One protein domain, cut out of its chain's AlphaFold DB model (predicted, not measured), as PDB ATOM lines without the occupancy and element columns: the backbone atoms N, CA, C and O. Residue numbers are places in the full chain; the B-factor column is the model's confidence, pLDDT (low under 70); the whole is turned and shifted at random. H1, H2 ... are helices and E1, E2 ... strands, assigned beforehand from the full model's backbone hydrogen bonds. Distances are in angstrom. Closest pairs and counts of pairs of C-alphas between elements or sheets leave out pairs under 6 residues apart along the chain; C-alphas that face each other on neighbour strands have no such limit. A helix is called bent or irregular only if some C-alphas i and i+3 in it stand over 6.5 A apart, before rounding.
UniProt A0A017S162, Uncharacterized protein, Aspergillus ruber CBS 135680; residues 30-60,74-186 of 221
ATOM      1  N   LEU A  30      44.803 -28.366 -20.171       71.62
ATOM      2  CA  LEU A  30      44.459 -29.752 -19.854       71.62
ATOM      3  C   LEU A  30      45.188 -30.185 -18.585       71.62
ATOM      4  O   LEU A  30      46.418 -30.185 -18.533       71.62
ATOM      5  N   VAL A  31      44.434 -30.589 -17.563       73.69
ATOM      6  CA  VAL A  31      45.023 -31.061 -16.308       73.69
ATOM      7  C   VAL A  31      45.160 -32.571 -16.366       73.69
ATOM      8  O   VAL A  31      44.176 -33.304 -16.462       73.69
ATOM      9  N   LYS A  32      46.401 -33.050 -16.304       78.81
ATOM     10  CA  LYS A  32      46.698 -34.480 -16.261       78.81
ATOM     11  C   LYS A  32      46.865 -34.924 -14.813       78.81
ATOM     12  O   LYS A  32      47.789 -34.488 -14.134       78.81
ATOM     13  N   CYS A  33      45.988 -35.813 -14.359       77.06
ATOM     14  CA  CYS A  33      46.076 -36.449 -13.047       77.06
ATOM     15  C   CYS A  33      46.289 -37.955 -13.255       77.06
ATOM     16  O   CYS A  33      45.375 -38.689 -13.644       77.06
ATOM     17  N   GLY A  34      47.536 -38.405 -13.085       84.88
ATOM     18  CA  GLY A  34      47.946 -39.769 -13.414       84.88
ATOM     19  C   GLY A  34      47.740 -40.099 -14.900       84.88
ATOM     20  O   GLY A  34      48.279 -39.424 -15.780       84.88
ATOM     21  N   GLY A  35      46.962 -41.148 -15.181       84.19
ATOM     22  CA  GLY A  35      46.627 -41.588 -16.544       84.19
ATOM     23  C   GLY A  35      45.413 -40.892 -17.173       84.19
ATOM     24  O   GLY A  35      45.072 -41.201 -18.310       84.19
ATOM     25  N   ARG A  36      44.741 -39.982 -16.456       82.38
ATOM     26  CA  ARG A  36      43.529 -39.300 -16.934       82.38
ATOM     27  C   ARG A  36      43.817 -37.840 -17.259       82.38
ATOM     28  O   ARG A  36      44.624 -37.191 -16.596       82.38
ATOM     29  N   ILE A  37      43.122 -37.333 -18.271       85.06
ATOM     30  CA  ILE A  37      43.108 -35.918 -18.641       85.06
ATOM     31  C   ILE A  37      41.734 -35.379 -18.254       85.06
ATOM     32  O   ILE A  37      40.719 -35.961 -18.635       85.06
ATOM     33  N   LEU A  38      41.708 -34.312 -17.460       83.19
ATOM     34  CA  LEU A  38      40.491 -33.626 -17.053       83.19
ATOM     35  C   LEU A  38      40.410 -32.265 -17.741       83.19
ATOM     36  O   LEU A  38      41.392 -31.519 -17.791       83.19
ATOM     37  N   ASP A  39      39.214 -31.946 -18.232       84.19
ATOM     38  CA  ASP A  39      38.878 -30.609 -18.710       84.19
ATOM     39  C   ASP A  39      38.820 -29.626 -17.531       84.19
ATOM     40  O   ASP A  39      38.299 -29.945 -16.453       84.19
ATOM     41  N   TRP A  40      39.349 -28.420 -17.743       83.06
ATOM     42  CA  TRP A  40      39.399 -27.366 -16.731       83.06
ATOM     43  C   TRP A  40      38.021 -27.032 -16.144       83.06
ATOM     44  O   TRP A  40      37.910 -26.785 -14.944       83.06
ATOM     45  N   ASN A  41      36.947 -27.103 -16.935       85.19
ATOM     46  CA  ASN A  41      35.593 -26.811 -16.464       85.19
ATOM     47  C   ASN A  41      35.119 -27.796 -15.390       85.19
ATOM     48  O   ASN A  41      34.389 -27.397 -14.482       85.19
ATOM     49  N   TYR A  42      35.541 -29.064 -15.438       86.81
ATOM     50  CA  TYR A  42      35.219 -30.008 -14.364       86.81
ATOM     51  C   TYR A  42      35.897 -29.601 -13.058       86.81
ATOM     52  O   TYR A  42      35.266 -29.644 -12.003       86.81
ATOM     53  N   ILE A  43      37.146 -29.143 -13.130       86.25
ATOM     54  CA  ILE A  43      37.897 -28.675 -11.962       86.25
ATOM     55  C   ILE A  43      37.246 -27.421 -11.382       86.25
ATOM     56  O   ILE A  43      37.061 -27.345 -10.171       86.25
ATOM     57  N   VAL A  44      36.827 -26.477 -12.228       85.62
ATOM     58  CA  VAL A  44      36.087 -25.277 -11.804       85.62
ATOM     59  C   VAL A  44      34.768 -25.646 -11.127       85.62
ATOM     60  O   VAL A  44      34.462 -25.106 -10.069       85.62
ATOM     61  N   ARG A  45      33.996 -26.593 -11.678       86.38
ATOM     62  CA  ARG A  45      32.724 -27.037 -11.080       86.38
ATOM     63  C   ARG A  45      32.918 -27.698  -9.723       86.38
ATOM     64  O   ARG A  45      32.190 -27.383  -8.786       86.38
ATOM     65  N   VAL A  46      33.902 -28.589  -9.606       85.81
ATOM     66  CA  VAL A  46      34.234 -29.228  -8.326       85.81
ATOM     67  C   VAL A  46      34.729 -28.180  -7.334       85.81
ATOM     68  O   VAL A  46      34.252 -28.141  -6.210       85.81
ATOM     69  N   SER A  47      35.610 -27.275  -7.761       85.44
ATOM     70  CA  SER A  47      36.077 -26.137  -6.963       85.44
ATOM     71  C   SER A  47      34.916 -25.283  -6.449       85.44
ATOM     72  O   SER A  47      34.871 -24.969  -5.262       85.44
ATOM     73  N   ALA A  48      33.940 -24.968  -7.302       83.62
ATOM     74  CA  ALA A  48      32.754 -24.213  -6.921       83.62
ATOM     75  C   ALA A  48      31.888 -24.968  -5.915       83.62
ATOM     76  O   ALA A  48      31.498 -24.402  -4.898       83.62
ATOM     77  N   PHE A  49      31.643 -26.256  -6.152       83.88
ATOM     78  CA  PHE A  49      30.919 -27.103  -5.212       83.88
ATOM     79  C   PHE A  49      31.622 -27.142  -3.847       83.88
ATOM     80  O   PHE A  49      30.990 -26.921  -2.817       83.88
ATOM     81  N   LEU A  50      32.938 -27.345  -3.827       82.19
ATOM     82  CA  LEU A  50      33.723 -27.397  -2.596       82.19
ATOM     83  C   LEU A  50      33.831 -26.047  -1.885       82.19
ATOM     84  O   LEU A  50      33.974 -26.041  -0.671       82.19
ATOM     85  N   ALA A  51      33.793 -24.925  -2.607       78.00
ATOM     86  CA  ALA A  51      33.926 -23.588  -2.030       78.00
ATOM     87  C   ALA A  51      32.589 -22.983  -1.570       78.00
ATOM     88  O   ALA A  51      32.578 -22.194  -0.629       78.00
ATOM     89  N   LEU A  52      31.480 -23.313  -2.241       77.56
ATOM     90  CA  LEU A  52      30.173 -22.675  -2.035       77.56
ATOM     91  C   LEU A  52      29.182 -23.532  -1.242       77.56
ATOM     92  O   LEU A  52      28.137 -23.027  -0.836       77.56
ATOM     93  N   THR A  53      29.470 -24.816  -1.028       77.56
ATOM     94  CA  THR A  53      28.588 -25.703  -0.258       77.56
ATOM     95  C   THR A  53      29.141 -25.968   1.147       77.56
ATOM     96  O   THR A  53      30.346 -25.820   1.376       77.56
ATOM     97  N   PRO A  54      28.303 -26.421   2.101       74.94
ATOM     98  CA  PRO A  54      28.744 -26.771   3.457       74.94
ATOM     99  C   PRO A  54      29.845 -27.842   3.516       74.94
ATOM    100  O   PRO A  54      30.526 -27.967   4.531       74.94
ATOM    101  N   TRP A  55      30.084 -28.573   2.421       70.38
ATOM    102  CA  TRP A  55      31.201 -29.511   2.301       70.38
ATOM    103  C   TRP A  55      32.567 -28.857   2.513       70.38
ATOM    104  O   TRP A  55      33.482 -29.534   2.979       70.38
ATOM    105  N   ALA A  56      32.701 -27.552   2.244       67.81
ATOM    106  CA  ALA A  56      33.900 -26.781   2.573       67.81
ATOM    107  C   ALA A  56      34.276 -26.943   4.053       67.81
ATOM    108  O   ALA A  56      35.432 -27.182   4.394       67.81
ATOM    109  N   GLN A  57      33.275 -26.847   4.933       63.06
ATOM    110  CA  GLN A  57      33.454 -26.964   6.376       63.06
ATOM    111  C   GLN A  57      33.803 -28.406   6.742       63.06
ATOM    112  O   GLN A  57      34.765 -28.626   7.467       63.06
ATOM    113  N   CYS A  58      33.107 -29.395   6.173       67.31
ATOM    114  CA  CYS A  58      33.385 -30.809   6.433       67.31
ATOM    115  C   CYS A  58      34.800 -31.243   6.014       67.31
ATOM    116  O   CYS A  58      35.433 -32.006   6.737       67.31
ATOM    117  N   LEU A  59      35.314 -30.759   4.880       65.12
ATOM    118  CA  LEU A  59      36.669 -31.092   4.422       65.12
ATOM    119  C   LEU A  59      37.753 -30.368   5.225       65.12
ATOM    120  O   LEU A  59      38.799 -30.949   5.501       65.12
ATOM    121  N   ASN A  60      37.496 -29.126   5.641       60.72
ATOM    122  CA  ASN A  60      38.441 -28.365   6.459       60.72
ATOM    123  C   ASN A  60      38.496 -28.866   7.917       60.72
ATOM    124  O   ASN A  60      39.526 -28.719   8.569       60.72
ATOM    125  N   ASN A  74      40.945 -25.205  -2.564       70.88
ATOM    126  CA  ASN A  74      39.779 -25.676  -3.295       70.88
ATOM    127  C   ASN A  74      39.024 -24.556  -4.019       70.88
ATOM    128  O   ASN A  74      38.367 -24.851  -5.006       70.88
ATOM    129  N   ALA A  75      39.115 -23.294  -3.585       76.56
ATOM    130  CA  ALA A  75      38.450 -22.165  -4.246       76.56
ATOM    131  C   ALA A  75      39.278 -21.515  -5.373       76.56
ATOM    132  O   ALA A  75      38.766 -20.648  -6.084       76.56
ATOM    133  N   LEU A  76      40.557 -21.884  -5.533       81.25
ATOM    134  CA  LEU A  76      41.457 -21.239  -6.492       81.25
ATOM    135  C   LEU A  76      41.010 -21.432  -7.956       81.25
ATOM    136  O   LEU A  76      40.971 -20.435  -8.676       81.25
ATOM    137  N   PRO A  77      40.616 -22.635  -8.424       83.25
ATOM    138  CA  PRO A  77      40.143 -22.790  -9.801       83.25
ATOM    139  C   PRO A  77      38.898 -21.951 -10.114       83.25
ATOM    140  O   PRO A  77      38.871 -21.273 -11.141       83.25
ATOM    141  N   LEU A  78      37.902 -21.931  -9.216       79.88
ATOM    142  CA  LEU A  78      36.732 -21.055  -9.336       79.88
ATOM    143  C   LEU A  78      37.154 -19.585  -9.412       79.88
ATOM    144  O   LEU A  78      36.699 -18.850 -10.281       79.88
ATOM    145  N   TYR A  79      38.060 -19.167  -8.535       82.81
ATOM    146  CA  TYR A  79      38.571 -17.805  -8.504       82.81
ATOM    147  C   TYR A  79      39.231 -17.389  -9.831       82.81
ATOM    148  O   TYR A  79      38.924 -16.323 -10.365       82.81
ATOM    149  N   LEU A  80      40.118 -18.229 -10.379       83.44
ATOM    150  CA  LEU A  80      40.797 -17.953 -11.649       83.44
ATOM    151  C   LEU A  80      39.793 -17.877 -12.803       83.44
ATOM    152  O   LEU A  80      39.893 -16.986 -13.645       83.44
ATOM    153  N   TYR A  81      38.796 -18.767 -12.806       83.44
ATOM    154  CA  TYR A  81      37.721 -18.763 -13.793       83.44
ATOM    155  C   TYR A  81      36.875 -17.485 -13.722       83.44
ATOM    156  O   TYR A  81      36.701 -16.813 -14.738       83.44
ATOM    157  N   SER A  82      36.400 -17.104 -12.530       81.31
ATOM    158  CA  SER A  82      35.618 -15.879 -12.335       81.31
ATOM    159  C   SER A  82      36.405 -14.636 -12.738       81.31
ATOM    160  O   SER A  82      35.873 -13.784 -13.441       81.31
ATOM    161  N   ASN A  83      37.682 -14.542 -12.364       81.69
ATOM    162  CA  ASN A  83      38.526 -13.414 -12.751       81.69
ATOM    163  C   ASN A  83      38.747 -13.332 -14.258       81.69
ATOM    164  O   ASN A  83      38.651 -12.245 -14.812       81.69
ATOM    165  N   SER A  84      39.011 -14.461 -14.919       81.31
ATOM    166  CA  SER A  84      39.171 -14.493 -16.374       81.31
ATOM    167  C   SER A  84      37.886 -14.058 -17.086       81.31
ATOM    168  O   SER A  84      37.937 -13.258 -18.018       81.31
ATOM    169  N   LYS A  85      36.718 -14.509 -16.606       81.88
ATOM    170  CA  LYS A  85      35.416 -14.078 -17.135       81.88
ATOM    171  C   LYS A  85      35.156 -12.594 -16.896       81.88
ATOM    172  O   LYS A  85      34.794 -11.892 -17.831       81.88
ATOM    173  N   MET A  86      35.389 -12.092 -15.689       76.38
ATOM    174  CA  MET A  86      35.154 -10.681 -15.365       76.38
ATOM    175  C   MET A  86      36.127  -9.753 -16.092       76.38
ATOM    176  O   MET A  86      35.727  -8.687 -16.539       76.38
ATOM    177  N   ALA A  87      37.379 -10.174 -16.284       75.25
ATOM    178  CA  ALA A  87      38.352  -9.434 -17.084       75.25
ATOM    179  C   ALA A  87      37.972  -9.342 -18.572       75.25
ATOM    180  O   ALA A  87      38.489  -8.475 -19.269       75.25
ATOM    181  N   SER A  88      37.080 -10.217 -19.053       73.12
ATOM    182  CA  SER A  88      36.551 -10.169 -20.419       73.12
ATOM    183  C   SER A  88      35.366  -9.217 -20.605       73.12
ATOM    184  O   SER A  88      35.012  -8.919 -21.746       73.12
ATOM    185  N   LEU A  89      34.760  -8.734 -19.514       74.12
ATOM    186  CA  LEU A  89      33.647  -7.789 -19.562       74.12
ATOM    187  C   LEU A  89      34.180  -6.365 -19.763       74.12
ATOM    188  O   LEU A  89      35.018  -5.901 -18.994       74.12
ATOM    189  N   GLU A  90      33.673  -5.660 -20.777       66.31
ATOM    190  CA  GLU A  90      34.151  -4.317 -21.162       66.31
ATOM    191  C   GLU A  90      33.815  -3.222 -20.126       66.31
ATOM    192  O   GLU A  90      34.393  -2.142 -20.160       66.31
ATOM    193  N   GLU A  91      32.921  -3.501 -19.174       65.25
ATOM    194  CA  GLU A  91      32.414  -2.529 -18.193       65.25
ATOM    195  C   GLU A  91      33.373  -2.274 -17.009       65.25
ATOM    196  O   GLU A  91      33.246  -1.277 -16.298       65.25
ATOM    197  N   TYR A  92      34.365  -3.145 -16.788       66.75
ATOM    198  CA  TYR A  92      35.261  -3.064 -15.631       66.75
ATOM    199  C   TYR A  92      36.730  -3.017 -16.042       66.75
ATOM    200  O   TYR A  92      37.171  -3.718 -16.951       66.75
ATOM    201  N   CYS A  93      37.544  -2.271 -15.287       78.62
ATOM    202  CA  CYS A  93      38.995  -2.402 -15.382       78.62
ATOM    203  C   CYS A  93      39.404  -3.801 -14.882       78.62
ATOM    204  O   CYS A  93      39.580  -4.023 -13.678       78.62
ATOM    205  N   GLY A  94      39.541  -4.755 -15.809       83.81
ATOM    206  CA  GLY A  94      39.794  -6.167 -15.503       83.81
ATOM    207  C   GLY A  94      41.036  -6.389 -14.637       83.81
ATOM    208  O   GLY A  94      41.028  -7.232 -13.738       83.81
ATOM    209  N   LEU A  95      42.081  -5.575 -14.831       86.69
ATOM    210  CA  LEU A  95      43.285  -5.612 -13.999       86.69
ATOM    211  C   LEU A  95      43.006  -5.176 -12.560       86.69
ATOM    212  O   LEU A  95      43.433  -5.859 -11.629       86.69
ATOM    213  N   LEU A  96      42.269  -4.080 -12.356       87.88
ATOM    214  CA  LEU A  96      41.888  -3.639 -11.015       87.88
ATOM    215  C   LEU A  96      41.055  -4.714 -10.307       87.88
ATOM    216  O   LEU A  96      41.358  -5.053  -9.164       87.88
ATOM    217  N   TYR A  97      40.076  -5.298 -11.006       85.88
ATOM    218  CA  TYR A  97      39.251  -6.388 -10.479       85.88
ATOM    219  C   TYR A  97      40.109  -7.575 -10.023       85.88
ATOM    220  O   TYR A  97      40.024  -8.000  -8.865       85.88
ATOM    221  N   CYS A  98      40.992  -8.064 -10.901       87.12
ATOM    222  CA  CYS A  98      41.883  -9.179 -10.597       87.12
ATOM    223  C   CYS A  98      42.783  -8.876  -9.394       87.12
ATOM    224  O   CYS A  98      42.929  -9.726  -8.515       87.12
ATOM    225  N   LEU A  99      43.360  -7.672  -9.316       88.62
ATOM    226  CA  LEU A  99      44.250  -7.279  -8.220       88.62
ATOM    227  C   LEU A  99      43.518  -7.145  -6.883       88.62
ATOM    228  O   LEU A  99      44.074  -7.491  -5.841       88.62
ATOM    229  N   THR A 100      42.284  -6.642  -6.890       85.75
ATOM    230  CA  THR A 100      41.465  -6.528  -5.677       85.75
ATOM    231  C   THR A 100      41.105  -7.906  -5.141       85.75
ATOM    232  O   THR A 100      41.334  -8.201  -3.969       85.75
ATOM    233  N   LYS A 101      40.635  -8.796  -6.017       82.31
ATOM    234  CA  LYS A 101      40.345 -10.194  -5.683       82.31
ATOM    235  C   LYS A 101      41.621 -10.957  -5.271       82.31
ATOM    236  O   LYS A 101      41.571 -11.831  -4.404       82.31
ATOM    237  N   GLY A 102      42.775 -10.586  -5.833       83.19
ATOM    238  CA  GLY A 102      44.060 -11.274  -5.650       83.19
ATOM    239  C   GLY A 102      44.815 -10.873  -4.390       83.19
ATOM    240  O   GLY A 102      45.845 -11.460  -4.053       83.19
ATOM    241  N   ARG A 103      44.295  -9.888  -3.652       84.38
ATOM    242  CA  ARG A 103      44.946  -9.310  -2.475       84.38
ATOM    243  C   ARG A 103      45.255 -10.341  -1.384       84.38
ATOM    244  O   ARG A 103      46.269 -10.211  -0.708       84.38
ATOM    245  N   ARG A 104      44.451 -11.403  -1.283       79.00
ATOM    246  CA  ARG A 104      44.605 -12.487  -0.297       79.00
ATOM    247  C   ARG A 104      45.724 -13.495  -0.583       79.00
ATOM    248  O   ARG A 104      46.067 -14.254   0.311       79.00
ATOM    249  N   PHE A 105      46.269 -13.560  -1.800       82.44
ATOM    250  CA  PHE A 105      47.308 -14.554  -2.108       82.44
ATOM    251  C   PHE A 105      48.661 -14.127  -1.560       82.44
ATOM    252  O   PHE A 105      48.974 -12.946  -1.569       82.44
ATOM    253  N   GLN A 106      49.481 -15.054  -1.094       83.38
ATOM    254  CA  GLN A 106      50.854 -14.733  -0.716       83.38
ATOM    255  C   GLN A 106      51.767 -14.820  -1.938       83.38
ATOM    256  O   GLN A 106      51.526 -15.607  -2.854       83.38
ATOM    257  N   CYS A 107      52.798 -13.983  -1.964       85.62
ATOM    258  CA  CYS A 107      53.795 -13.968  -3.027       85.62
ATOM    259  C   CYS A 107      55.178 -13.803  -2.402       85.62
ATOM    260  O   CYS A 107      55.340 -12.966  -1.514       85.62
ATOM    261  N   SER A 108      56.161 -14.575  -2.868       87.81
ATOM    262  CA  SER A 108      57.547 -14.450  -2.405       87.81
ATOM    263  C   SER A 108      58.196 -13.161  -2.913       87.81
ATOM    264  O   SER A 108      58.851 -12.469  -2.140       87.81
ATOM    265  N   ASP A 109      57.977 -12.807  -4.185       90.31
ATOM    266  CA  ASP A 109      58.292 -11.477  -4.712       90.31
ATOM    267  C   ASP A 109      57.008 -10.621  -4.711       90.31
ATOM    268  O   ASP A 109      56.016 -10.993  -5.348       90.31
ATOM    269  N   PRO A 110      56.981  -9.452  -4.042       92.06
ATOM    270  CA  PRO A 110      55.830  -8.552  -4.069       92.06
ATOM    271  C   PRO A 110      55.374  -8.142  -5.478       92.06
ATOM    272  O   PRO A 110      54.199  -7.820  -5.670       92.06
ATOM    273  N   LYS A 111      56.258  -8.156  -6.485       93.12
ATOM    274  CA  LYS A 111      55.910  -7.869  -7.888       93.12
ATOM    275  C   LYS A 111      55.002  -8.944  -8.490       93.12
ATOM    276  O   LYS A 111      54.176  -8.622  -9.349       93.12
ATOM    277  N   ASP A 112      55.067 -10.182  -7.997       92.31
ATOM    278  CA  ASP A 112      54.228 -11.288  -8.478       92.31
ATOM    279  C   ASP A 112      52.745 -11.048  -8.205       92.31
ATOM    280  O   ASP A 112      51.901 -11.539  -8.953       92.31
ATOM    281  N   LYS A 113      52.406 -10.208  -7.219       91.00
ATOM    282  CA  LYS A 113      51.028  -9.742  -6.986       91.00
ATOM    283  C   LYS A 113      50.392  -9.116  -8.217       91.00
ATOM    284  O   LYS A 113      49.185  -9.215  -8.403       91.00
ATOM    285  N   VAL A 114      51.208  -8.448  -9.027       92.25
ATOM    286  CA  VAL A 114      50.783  -7.862 -10.292       92.25
ATOM    287  C   VAL A 114      51.001  -8.857 -11.416       92.25
ATOM    288  O   VAL A 114      50.071  -9.165 -12.158       92.25
ATOM    289  N   TYR A 115      52.226  -9.366 -11.548       91.69
ATOM    290  CA  TYR A 115      52.639 -10.086 -12.748       91.69
ATOM    291  C   TYR A 115      51.958 -11.443 -12.929       91.69
ATOM    292  O   TYR A 115      51.651 -11.804 -14.064       91.69
ATOM    293  N   SER A 116      51.629 -12.144 -11.842       88.81
ATOM    294  CA  SER A 116      50.906 -13.425 -11.912       88.81
ATOM    295  C   SER A 116      49.491 -13.291 -12.485       88.81
ATOM    296  O   SER A 116      48.974 -14.230 -13.087       88.81
ATOM    297  N   LEU A 117      48.865 -12.121 -12.338       88.06
ATOM    298  CA  LEU A 117      47.482 -11.885 -12.751       88.06
ATOM    299  C   LEU A 117      47.363 -11.363 -14.183       88.06
ATOM    300  O   LEU A 117      46.270 -11.384 -14.742       88.06
ATOM    301  N   LEU A 118      48.467 -10.933 -14.803       86.44
ATOM    302  CA  LEU A 118      48.456 -10.424 -16.176       86.44
ATOM    303  C   LEU A 118      47.967 -11.475 -17.179       86.44
ATOM    304  O   LEU A 118      47.258 -11.135 -18.121       86.44
ATOM    305  N   GLY A 119      48.273 -12.754 -16.938       81.19
ATOM    306  CA  GLY A 119      47.800 -13.858 -17.778       81.19
ATOM    307  C   GLY A 119      46.277 -14.036 -17.771       81.19
ATOM    308  O   GLY A 119      45.727 -14.577 -18.725       81.19
ATOM    309  N   LEU A 120      45.575 -13.545 -16.742       81.94
ATOM    310  CA  LEU A 120      44.112 -13.634 -16.651       81.94
ATOM    311  C   LEU A 120      43.395 -12.589 -17.509       81.94
ATOM    312  O   LEU A 120      42.212 -12.751 -17.796       81.94
ATOM    313  N   LEU A 121      44.102 -11.534 -17.920       78.25
ATOM    314  CA  LEU A 121      43.543 -10.451 -18.730       78.25
ATOM    315  C   LEU A 121      43.404 -10.826 -20.209       78.25
ATOM    316  O   LEU A 121      42.728 -10.117 -20.951       78.25
ATOM    317  N   GLY A 122      44.031 -11.926 -20.645       70.50
ATOM    318  CA  GLY A 122      43.973 -12.407 -22.025       70.50
ATOM    319  C   GLY A 122      44.244 -11.308 -23.062       70.50
ATOM    320  O   GLY A 122      45.066 -10.414 -22.859       70.50
ATOM    321  N   ASN A 123      43.496 -11.348 -24.168       63.94
ATOM    322  CA  ASN A 123      43.561 -10.352 -25.245       63.94
ATOM    323  C   ASN A 123      42.662  -9.126 -24.990       63.94
ATOM    324  O   ASN A 123      42.417  -8.338 -25.904       63.94
ATOM    325  N   HIS A 124      42.138  -8.957 -23.772       59.97
ATOM    326  CA  HIS A 124      41.171  -7.900 -23.450       59.97
ATOM    327  C   HIS A 124      41.817  -6.516 -23.291       59.97
ATOM    328  O   HIS A 124      41.127  -5.514 -23.141       59.97
ATOM    329  N   THR A 125      43.140  -6.425 -23.446       59.69
ATOM    330  CA  THR A 125      43.879  -5.168 -23.626       59.69
ATOM    331  C   THR A 125      43.803  -4.703 -25.088       59.69
ATOM    332  O   THR A 125      44.813  -4.547 -25.773       59.69
ATOM    333  N   LYS A 126      42.587  -4.518 -25.625       52.16
ATOM    334  CA  LYS A 126      42.400  -4.072 -27.017       52.16
ATOM    335  C   LYS A 126      43.107  -2.722 -27.234       52.16
ATOM    336  O   LYS A 126      42.709  -1.706 -26.677       52.16
ATOM    337  N   GLY A 127      44.158  -2.719 -28.057       55.56
ATOM    338  CA  GLY A 127      44.813  -1.505 -28.564       55.56
ATOM    339  C   GLY A 127      45.807  -0.809 -27.626       55.56
ATOM    340  O   GLY A 127      46.335   0.236 -28.002       55.56
ATOM    341  N   LYS A 128      46.103  -1.365 -26.444       64.19
ATOM    342  CA  LYS A 128      47.033  -0.755 -25.478       64.19
ATOM    343  C   LYS A 128      48.233  -1.662 -25.208       64.19
ATOM    344  O   LYS A 128      48.076  -2.882 -25.186       64.19
ATOM    345  N   PRO A 129      49.444  -1.104 -25.015       61.78
ATOM    346  CA  PRO A 129      50.619  -1.919 -24.745       61.78
ATOM    347  C   PRO A 129      50.411  -2.683 -23.429       61.78
ATOM    348  O   PRO A 129      50.197  -2.047 -22.394       61.78
ATOM    349  N   PRO A 130      50.476  -4.027 -23.443       68.50
ATOM    350  CA  PRO A 130      50.241  -4.808 -22.243       68.50
ATOM    351  C   PRO A 130      51.325  -4.502 -21.210       68.50
ATOM    352  O   PRO A 130      52.506  -4.355 -21.542       68.50
ATOM    353  N   LEU A 131      50.927  -4.447 -19.940       80.69
ATOM    354  CA  LEU A 131      51.865  -4.551 -18.827       80.69
ATOM    355  C   LEU A 131      52.707  -5.815 -19.031       80.69
ATOM    356  O   LEU A 131      52.164  -6.903 -19.202       80.69
ATOM    357  N   ARG A 132      54.033  -5.668 -19.037       85.50
ATOM    358  CA  ARG A 132      54.969  -6.792 -19.134       85.50
ATOM    359  C   ARG A 132      55.717  -6.957 -17.811       85.50
ATOM    360  O   ARG A 132      56.097  -5.941 -17.218       85.50
ATOM    361  N   PRO A 133      55.943  -8.198 -17.350       89.62
ATOM    362  CA  PRO A 133      56.789  -8.451 -16.193       89.62
ATOM    363  C   PRO A 133      58.216  -7.942 -16.422       89.62
ATOM    364  O   PRO A 133      58.842  -8.281 -17.424       89.62
ATOM    365  N   VAL A 134      58.735  -7.133 -15.496       91.19
ATOM    366  CA  VAL A 134      60.121  -6.640 -15.503       91.19
ATOM    367  C   VAL A 134      60.680  -6.786 -14.093       91.19
ATOM    368  O   VAL A 134      60.357  -6.000 -13.206       91.19
ATOM    369  N   TYR A 135      61.508  -7.808 -13.871       88.88
ATOM    370  CA  TYR A 135      62.026  -8.115 -12.533       88.88
ATOM    371  C   TYR A 135      63.369  -7.456 -12.221       88.88
ATOM    372  O   TYR A 135      63.562  -7.066 -11.072       88.88
ATOM    373  N   ALA A 136      64.270  -7.336 -13.200       87.81
ATOM    374  CA  ALA A 136      65.649  -6.901 -12.970       87.81
ATOM    375  C   ALA A 136      65.758  -5.406 -12.625       87.81
ATOM    376  O   ALA A 136      66.361  -5.050 -11.618       87.81
ATOM    377  N   ASP A 137      65.114  -4.547 -13.415       89.12
ATOM    378  CA  ASP A 137      65.392  -3.102 -13.390       89.12
ATOM    379  C   ASP A 137      64.311  -2.274 -12.681       89.12
ATOM    380  O   ASP A 137      64.406  -1.051 -12.589       89.12
ATOM    381  N   ARG A 138      63.243  -2.921 -12.197       91.88
ATOM    382  CA  ARG A 138      62.093  -2.243 -11.593       91.88
ATOM    383  C   ARG A 138      61.928  -2.625 -10.126       91.88
ATOM    384  O   ARG A 138      61.760  -3.796  -9.783       91.88
ATOM    385  N   SER A 139      61.935  -1.609  -9.266       95.25
ATOM    386  CA  SER A 139      61.635  -1.759  -7.841       95.25
ATOM    387  C   SER A 139      60.163  -2.122  -7.611       95.25
ATOM    388  O   SER A 139      59.316  -1.913  -8.478       95.25
ATOM    389  N   VAL A 140      59.833  -2.633  -6.420       95.12
ATOM    390  CA  VAL A 140      58.439  -2.921  -6.028       95.12
ATOM    391  C   VAL A 140      57.578  -1.657  -6.111       95.12
ATOM    392  O   VAL A 140      56.531  -1.671  -6.755       95.12
ATOM    393  N   VAL A 141      58.066  -0.546  -5.545       96.06
ATOM    394  CA  VAL A 141      57.417   0.774  -5.620       96.06
ATOM    395  C   VAL A 141      57.186   1.175  -7.074       96.06
ATOM    396  O   VAL A 141      56.064   1.500  -7.450       96.06
ATOM    397  N   GLY A 142      58.218   1.084  -7.920       95.69
ATOM    398  CA  GLY A 142      58.109   1.418  -9.339       95.69
ATOM    399  C   GLY A 142      57.098   0.539 -10.077       95.69
ATOM    400  O   GLY A 142      56.355   1.032 -10.922       95.69
ATOM    401  N   THR A 143      57.020  -0.749  -9.738       95.31
ATOM    402  CA  THR A 143      56.013  -1.668 -10.283       95.31
ATOM    403  C   THR A 143      54.609  -1.246  -9.882       95.31
ATOM    404  O   THR A 143      53.760  -1.116 -10.757       95.31
ATOM    405  N   TYR A 144      54.360  -0.973  -8.602       95.19
ATOM    406  CA  TYR A 144      53.024  -0.604  -8.131       95.19
ATOM    407  C   TYR A 144      52.582   0.765  -8.642       95.19
ATOM    408  O   TYR A 144      51.439   0.894  -9.074       95.19
ATOM    409  N   VAL A 145      53.486   1.750  -8.687       95.69
ATOM    410  CA  VAL A 145      53.227   3.065  -9.294       95.69
ATOM    411  C   VAL A 145      52.872   2.900 -10.769       95.69
ATOM    412  O   VAL A 145      51.830   3.377 -11.202       95.69
ATOM    413  N   PHE A 146      53.685   2.166 -11.535       94.00
ATOM    414  CA  PHE A 146      53.433   1.958 -12.961       94.00
ATOM    415  C   PHE A 146      52.107   1.231 -13.213       94.00
ATOM    416  O   PHE A 146      51.353   1.604 -14.109       94.00
ATOM    417  N   THR A 147      51.798   0.209 -12.415       93.50
ATOM    418  CA  THR A 147      50.520  -0.505 -12.482       93.50
ATOM    419  C   THR A 147      49.344   0.408 -12.148       93.50
ATOM    420  O   THR A 147      48.337   0.370 -12.849       93.50
ATOM    421  N   ALA A 148      49.461   1.237 -11.111       93.75
ATOM    422  CA  ALA A 148      48.431   2.190 -10.719       93.75
ATOM    423  C   ALA A 148      48.182   3.240 -11.814       93.75
ATOM    424  O   ALA A 148      47.034   3.457 -12.191       93.75
ATOM    425  N   SER A 149      49.245   3.813 -12.389       92.75
ATOM    426  CA  SER A 149      49.149   4.720 -13.538       92.75
ATOM    427  C   SER A 149      48.463   4.053 -14.725       92.75
ATOM    428  O   SER A 149      47.533   4.624 -15.278       92.75
ATOM    429  N   LYS A 150      48.847   2.816 -15.066       89.31
ATOM    430  CA  LYS A 150      48.213   2.082 -16.168       89.31
ATOM    431  C   LYS A 150      46.729   1.830 -15.937       89.31
ATOM    432  O   LYS A 150      45.944   2.014 -16.852       89.31
ATOM    433  N   ILE A 151      46.328   1.476 -14.718       89.56
ATOM    434  CA  ILE A 151      44.909   1.304 -14.380       89.56
ATOM    435  C   ILE A 151      44.133   2.617 -14.551       89.56
ATOM    436  O   ILE A 151      43.022   2.582 -15.063       89.56
ATOM    437  N   LEU A 152      44.703   3.756 -14.143       89.81
ATOM    438  CA  LEU A 152      44.062   5.069 -14.297       89.81
ATOM    439  C   LEU A 152      44.016   5.541 -15.755       89.81
ATOM    440  O   LEU A 152      43.052   6.179 -16.148       89.81
ATOM    441  N   GLU A 153      45.034   5.225 -16.558       87.12
ATOM    442  CA  GLU A 153      45.028   5.462 -18.011       87.12
ATOM    443  C   GLU A 153      44.022   4.554 -18.741       87.12
ATOM    444  O   GLU A 153      43.562   4.869 -19.843       87.12
ATOM    445  N   ASP A 154      43.713   3.397 -18.147       81.38
ATOM    446  CA  ASP A 154      42.843   2.382 -18.730       81.38
ATOM    447  C   ASP A 154      41.383   2.469 -18.317       81.38
ATOM    448  O   ASP A 154      40.535   1.953 -19.041       81.38
ATOM    449  N   ALA A 155      41.091   3.126 -17.202       82.50
ATOM    450  CA  ALA A 155      39.747   3.279 -16.678       82.50
ATOM    451  C   ALA A 155      39.211   4.694 -16.920       82.50
ATOM    452  O   ALA A 155      39.883   5.678 -16.632       82.50
ATOM    453  N   ASP A 156      37.936   4.800 -17.293       81.56
ATOM    454  CA  ASP A 156      37.211   6.079 -17.347       81.56
ATOM    455  C   ASP A 156      36.739   6.551 -15.952       81.56
ATOM    456  O   ASP A 156      35.820   7.359 -15.816       81.56
ATOM    457  N   ASN A 157      37.322   6.009 -14.877       86.19
ATOM    458  CA  ASN A 157      36.945   6.310 -13.503       86.19
ATOM    459  C   ASN A 157      38.136   6.227 -12.536       86.19
ATOM    460  O   ASN A 157      39.184   5.652 -12.822       86.19
ATOM    461  N   LEU A 158      37.945   6.784 -11.338       89.44
ATOM    462  CA  LEU A 158      38.956   6.832 -10.278       89.44
ATOM    463  C   LEU A 158      38.785   5.721  -9.228       89.44
ATOM    464  O   LEU A 158      39.246   5.867  -8.095       89.44
ATOM    465  N   LEU A 159      38.146   4.595  -9.574       87.56
ATOM    466  CA  LEU A 159      37.850   3.512  -8.624       87.56
ATOM    467  C   LEU A 159      39.113   2.940  -7.959       87.56
ATOM    468  O   LEU A 159      39.068   2.465  -6.823       87.56
ATOM    469  N   LEU A 160      40.264   3.021  -8.631       90.56
ATOM    470  CA  LEU A 160      41.555   2.650  -8.054       90.56
ATOM    471  C   LEU A 160      41.838   3.383  -6.733       90.56
ATOM    472  O   LEU A 160      42.361   2.769  -5.806       90.56
ATOM    473  N   LEU A 161      41.477   4.665  -6.628       90.00
ATOM    474  CA  LEU A 161      41.788   5.484  -5.455       90.00
ATOM    475  C   LEU A 161      41.045   5.007  -4.201       90.00
ATOM    476  O   LEU A 161      41.576   5.103  -3.098       90.00
ATOM    477  N   ALA A 162      39.877   4.381  -4.365       87.31
ATOM    478  CA  ALA A 162      39.158   3.749  -3.259       87.31
ATOM    479  C   ALA A 162      39.912   2.544  -2.652       87.31
ATOM    480  O   ALA A 162      39.583   2.102  -1.556       87.31
ATOM    481  N   HIS A 163      40.932   2.011  -3.336       85.25
ATOM    482  CA  HIS A 163      41.676   0.817  -2.917       85.25
ATOM    483  C   HIS A 163      42.997   1.112  -2.196       85.25
ATOM    484  O   HIS A 163      43.686   0.173  -1.782       85.25
ATOM    485  N   VAL A 164      43.367   2.389  -2.073       84.56
ATOM    486  CA  VAL A 164      44.650   2.832  -1.512       84.56
ATOM    487  C   VAL A 164      44.773   2.485  -0.029       84.56
ATOM    488  O   VAL A 164      45.850   2.103   0.420       84.56
ATOM    489  N   GLY A 165      43.652   2.498   0.699       73.94
ATOM    490  CA  GLY A 165      43.634   2.276   2.143       73.94
ATOM    491  C   GLY A 165      44.335   3.401   2.917       73.94
ATOM    492  O   GLY A 165      45.015   4.251   2.349       73.94
ATOM    493  N   GLY A 166      44.126   3.432   4.234       75.81
ATOM    494  CA  GLY A 166      44.861   4.335   5.122       75.81
ATOM    495  C   GLY A 166      46.318   3.904   5.318       75.81
ATOM    496  O   GLY A 166      46.757   2.880   4.796       75.81
ATOM    497  N   GLN A 167      47.054   4.654   6.136       76.75
ATOM    498  CA  GLN A 167      48.467   4.390   6.442       76.75
ATOM    499  C   GLN A 167      48.707   2.974   7.004       76.75
ATOM    500  O   GLN A 167      49.716   2.351   6.697       76.75
ATOM    501  N   ASP A 168      47.720   2.407   7.706       77.31
ATOM    502  CA  ASP A 168      47.751   1.030   8.223       77.31
ATOM    503  C   ASP A 168      47.814  -0.056   7.134       77.31
ATOM    504  O   ASP A 168      48.087  -1.226   7.427       77.31
ATOM    505  N   PHE A 169      47.539   0.308   5.879       79.19
ATOM    506  CA  PHE A 169      47.549  -0.589   4.728       79.19
ATOM    507  C   PHE A 169      48.818  -0.461   3.876       79.19
ATOM    508  O   PHE A 169      48.925  -1.182   2.885       79.19
ATOM    509  N   GLN A 170      49.767   0.398   4.260       84.25
ATOM    510  CA  GLN A 170      51.047   0.588   3.577       84.25
ATOM    511  C   GLN A 170      52.158  -0.161   4.323       84.25
ATOM    512  O   GLN A 170      52.592   0.231   5.400       84.25
ATOM    513  N   ILE A 171      52.594  -1.272   3.742       88.25
ATOM    514  CA  ILE A 171      53.727  -2.094   4.176       88.25
ATOM    515  C   ILE A 171      54.990  -1.692   3.406       88.25
ATOM    516  O   ILE A 171      56.077  -1.653   3.972       88.25
ATOM    517  N   VAL A 172      54.862  -1.415   2.108       89.75
ATOM    518  CA  VAL A 172      55.987  -1.015   1.260       89.75
ATOM    519  C   VAL A 172      56.284   0.466   1.472       89.75
ATOM    520  O   VAL A 172      55.493   1.337   1.104       89.75
ATOM    521  N   GLU A 173      57.457   0.748   2.030       91.31
ATOM    522  CA  GLU A 173      57.933   2.112   2.244       91.31
ATOM    523  C   GLU A 173      58.175   2.858   0.921       91.31
ATOM    524  O   GLU A 173      58.571   2.280  -0.094       91.31
ATOM    525  N   GLY A 174      57.946   4.175   0.933       91.19
ATOM    526  CA  GLY A 174      58.188   5.046  -0.222       91.19
ATOM    527  C   GLY A 174      57.119   4.991  -1.320       91.19
ATOM    528  O   GLY A 174      57.305   5.606  -2.373       91.19
ATOM    529  N   LEU A 175      55.998   4.293  -1.103       93.44
ATOM    530  CA  LEU A 175      54.840   4.378  -1.994       93.44
ATOM    531  C   LEU A 175      54.171   5.761  -1.899       93.44
ATOM    532  O   LEU A 175      53.923   6.250  -0.795       93.44
ATOM    533  N   PRO A 176      53.813   6.391  -3.033       93.81
ATOM    534  CA  PRO A 176      52.969   7.577  -3.014       93.81
ATOM    535  C   PRO A 176      51.610   7.278  -2.378       93.81
ATOM    536  O   PRO A 176      51.030   6.217  -2.603       93.81
ATOM    537  N   SER A 177      51.050   8.256  -1.668       90.75
ATOM    538  CA  SER A 177      49.796   8.115  -0.916       90.75
ATOM    539  C   SER A 177      48.549   7.849  -1.759       90.75
ATOM    540  O   SER A 177      47.487   7.681  -1.185       90.75
ATOM    541  N   TRP A 178      48.642   7.828  -3.090       92.75
ATOM    542  CA  TRP A 178      47.546   7.497  -4.007       92.75
ATOM    543  C   TRP A 178      47.695   6.102  -4.639       92.75
ATOM    544  O   TRP A 178      46.821   5.671  -5.390       92.75
ATOM    545  N   VAL A 179      48.798   5.393  -4.370       94.12
ATOM    546  CA  VAL A 179      49.085   4.075  -4.948       94.12
ATOM    547  C   VAL A 179      48.682   2.983  -3.959       94.12
ATOM    548  O   VAL A 179      49.212   2.947  -2.849       94.12
ATOM    549  N   PRO A 180      47.793   2.047  -4.340       91.75
ATOM    550  CA  PRO A 180      47.465   0.920  -3.478       91.75
ATOM    551  C   PRO A 180      48.661  -0.000  -3.255       91.75
ATOM    552  O   PRO A 180      49.223  -0.539  -4.213       91.75
ATOM    553  N   ASP A 181      48.986  -0.260  -1.991       91.06
ATOM    554  CA  ASP A 181      49.959  -1.288  -1.648       91.06
ATOM    555  C   ASP A 181      49.360  -2.688  -1.855       91.06
ATOM    556  O   ASP A 181      48.384  -3.083  -1.207       91.06
ATOM    557  N   ARG A 182      49.951  -3.451  -2.782       88.12
ATOM    558  CA  ARG A 182      49.519  -4.815  -3.123       88.12
ATOM    559  C   ARG A 182      50.189  -5.901  -2.275       88.12
ATOM    560  O   ARG A 182      49.735  -7.047  -2.316       88.12
ATOM    561  N   SER A 183      51.194  -5.550  -1.475       86.81
ATOM    562  CA  SER A 183      51.819  -6.448  -0.493       86.81
ATOM    563  C   SER A 183      50.926  -6.643   0.730       86.81
ATOM    564  O   SER A 183      50.989  -7.673   1.399       86.81
ATOM    565  N   CYS A 184      50.054  -5.674   1.015       82.06
ATOM    566  CA  CYS A 184      49.153  -5.732   2.151       82.06
ATOM    567  C   CYS A 184      47.982  -6.694   1.907       82.06
ATOM    568  O   CYS A 184      47.083  -6.424   1.109       82.06
ATOM    569  N   MET A 185      47.972  -7.804   2.649       75.31
ATOM    570  CA  MET A 185      46.902  -8.811   2.614       75.31
ATOM    571  C   MET A 185      45.624  -8.377   3.337       75.31
ATOM    572  O   MET A 185      44.590  -9.023   3.170       75.31
ATOM    573  N   ARG A 186      45.669  -7.298   4.132       68.69
ATOM    574  CA  ARG A 186      44.471  -6.764   4.785       68.69
ATOM    575  C   ARG A 186      43.533  -6.253   3.696       68.69
ATOM    576  O   ARG A 186      43.893  -5.358   2.926       68.69
TER     577      ARG A 186
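Overview. This is residues 30 to 60 and 74 to 186 of the 221 residues of an uncharacterized protein of Aspergillus ruber CBS 135680 (UniProt A0A017S162). Helices follow one another from one end of the domain to the other: at one end H1 and H2 with a small strand hairpin, E1 and E2, then H3 slanting as a bridge to H4 in the middle, with short H5 and H6 beside it, and at the far end H7 and H8. Residues 32 to 37, the tip of the hairpin, stick out. The printed part has 144 residues, mostly helix, in the order E1, E2, H1 to H8; the sheet, E1 - E2, is antiparallel. It is only just compact, close to loose, with a radius of gyration of the C-alphas of 17.0 A and spans of 48 by 37 by 32 A.

Arrangement. E1, residues 30 to 33, and E2, residues 36 to 39, form a hairpin, antiparallel at 144 degrees, with N 38 and O 31 at 2.8 A and N 33 and O 36 at 3.0 A, within hydrogen-bond range. H1, residues 40 to 52, is close to but not clearly touching H2, residues 55 to 60; their closest C-alphas, Leu 50 and Ala 56, are 5.2 A apart. H3, residues 74 to 87, touches H1 at a steep tilt of 67 degrees, only just short of about perpendicular, opposite ways; the closest C-alphas, Val 44 and Leu 78, are 4.9 A apart. With residues 83 to 87 alone, H3 touches H4, residues 94 to 104, in a helical hairpin at a shallow tilt of 21 degrees; the C-alphas of Ala 87 and Gly 94 are closest, 3.9 A. H5, residues 112 to 115, touches H4, closest at the C-alphas of Leu 99 and Val 114, 6.9 A. H6, residues 118 to 121, touches H3, closest at the C-alphas of Ser 84 and Leu 120, 5.0 A. H7, residues 140 to 154, is close to but not clearly touching H4; the closest C-alphas, Leu 96 and Ile 151, are 6.7 A apart. H8, residues 159 to 163, only just touches H7, with 3 pairs of C-alphas within 8 A, the closest Leu 152 and Leu 160, 7.1 A; H7 uses residues 148 to 152 alone. Every O i to N i+4 pair is within hydrogen-bond range in H1, H2 and H7; H3 has 9 of 10, H4 6 of 7 and H8 0 of 1, with 2 of 2 O i to N i+3 pairs, while H5 and H6 are too short for an i+4 pair.

Along the chain. E1 begins at C-alpha 30, (44.459, -29.752, -19.854). H1 is 18.0 A long, H3 21.4 A, H4 17.2 A and H7 20.8 A. H3 and H4 are irregular: C-alphas 74 and 77 are 7.1 A apart, C-alphas 101 and 104 7.2 A. H8 ends at C-alpha 163, (41.676, 0.817, -2.917).

Size, cuts and confidence. The C-alphas farthest apart, Gly 35 and Ser 177, are 52.2 A apart. Residues 61 to 73 are not printed; C-alphas 60 and 74 are 10.2 A apart across the cut. The link from H6 to H7 is long, 18 residues, and residues 164 to 186 hold no named element. The mean pLDDT of the printed part is 82.6; residues 56 to 60, 90 to 92, 123 to 130 and 186 are under 70.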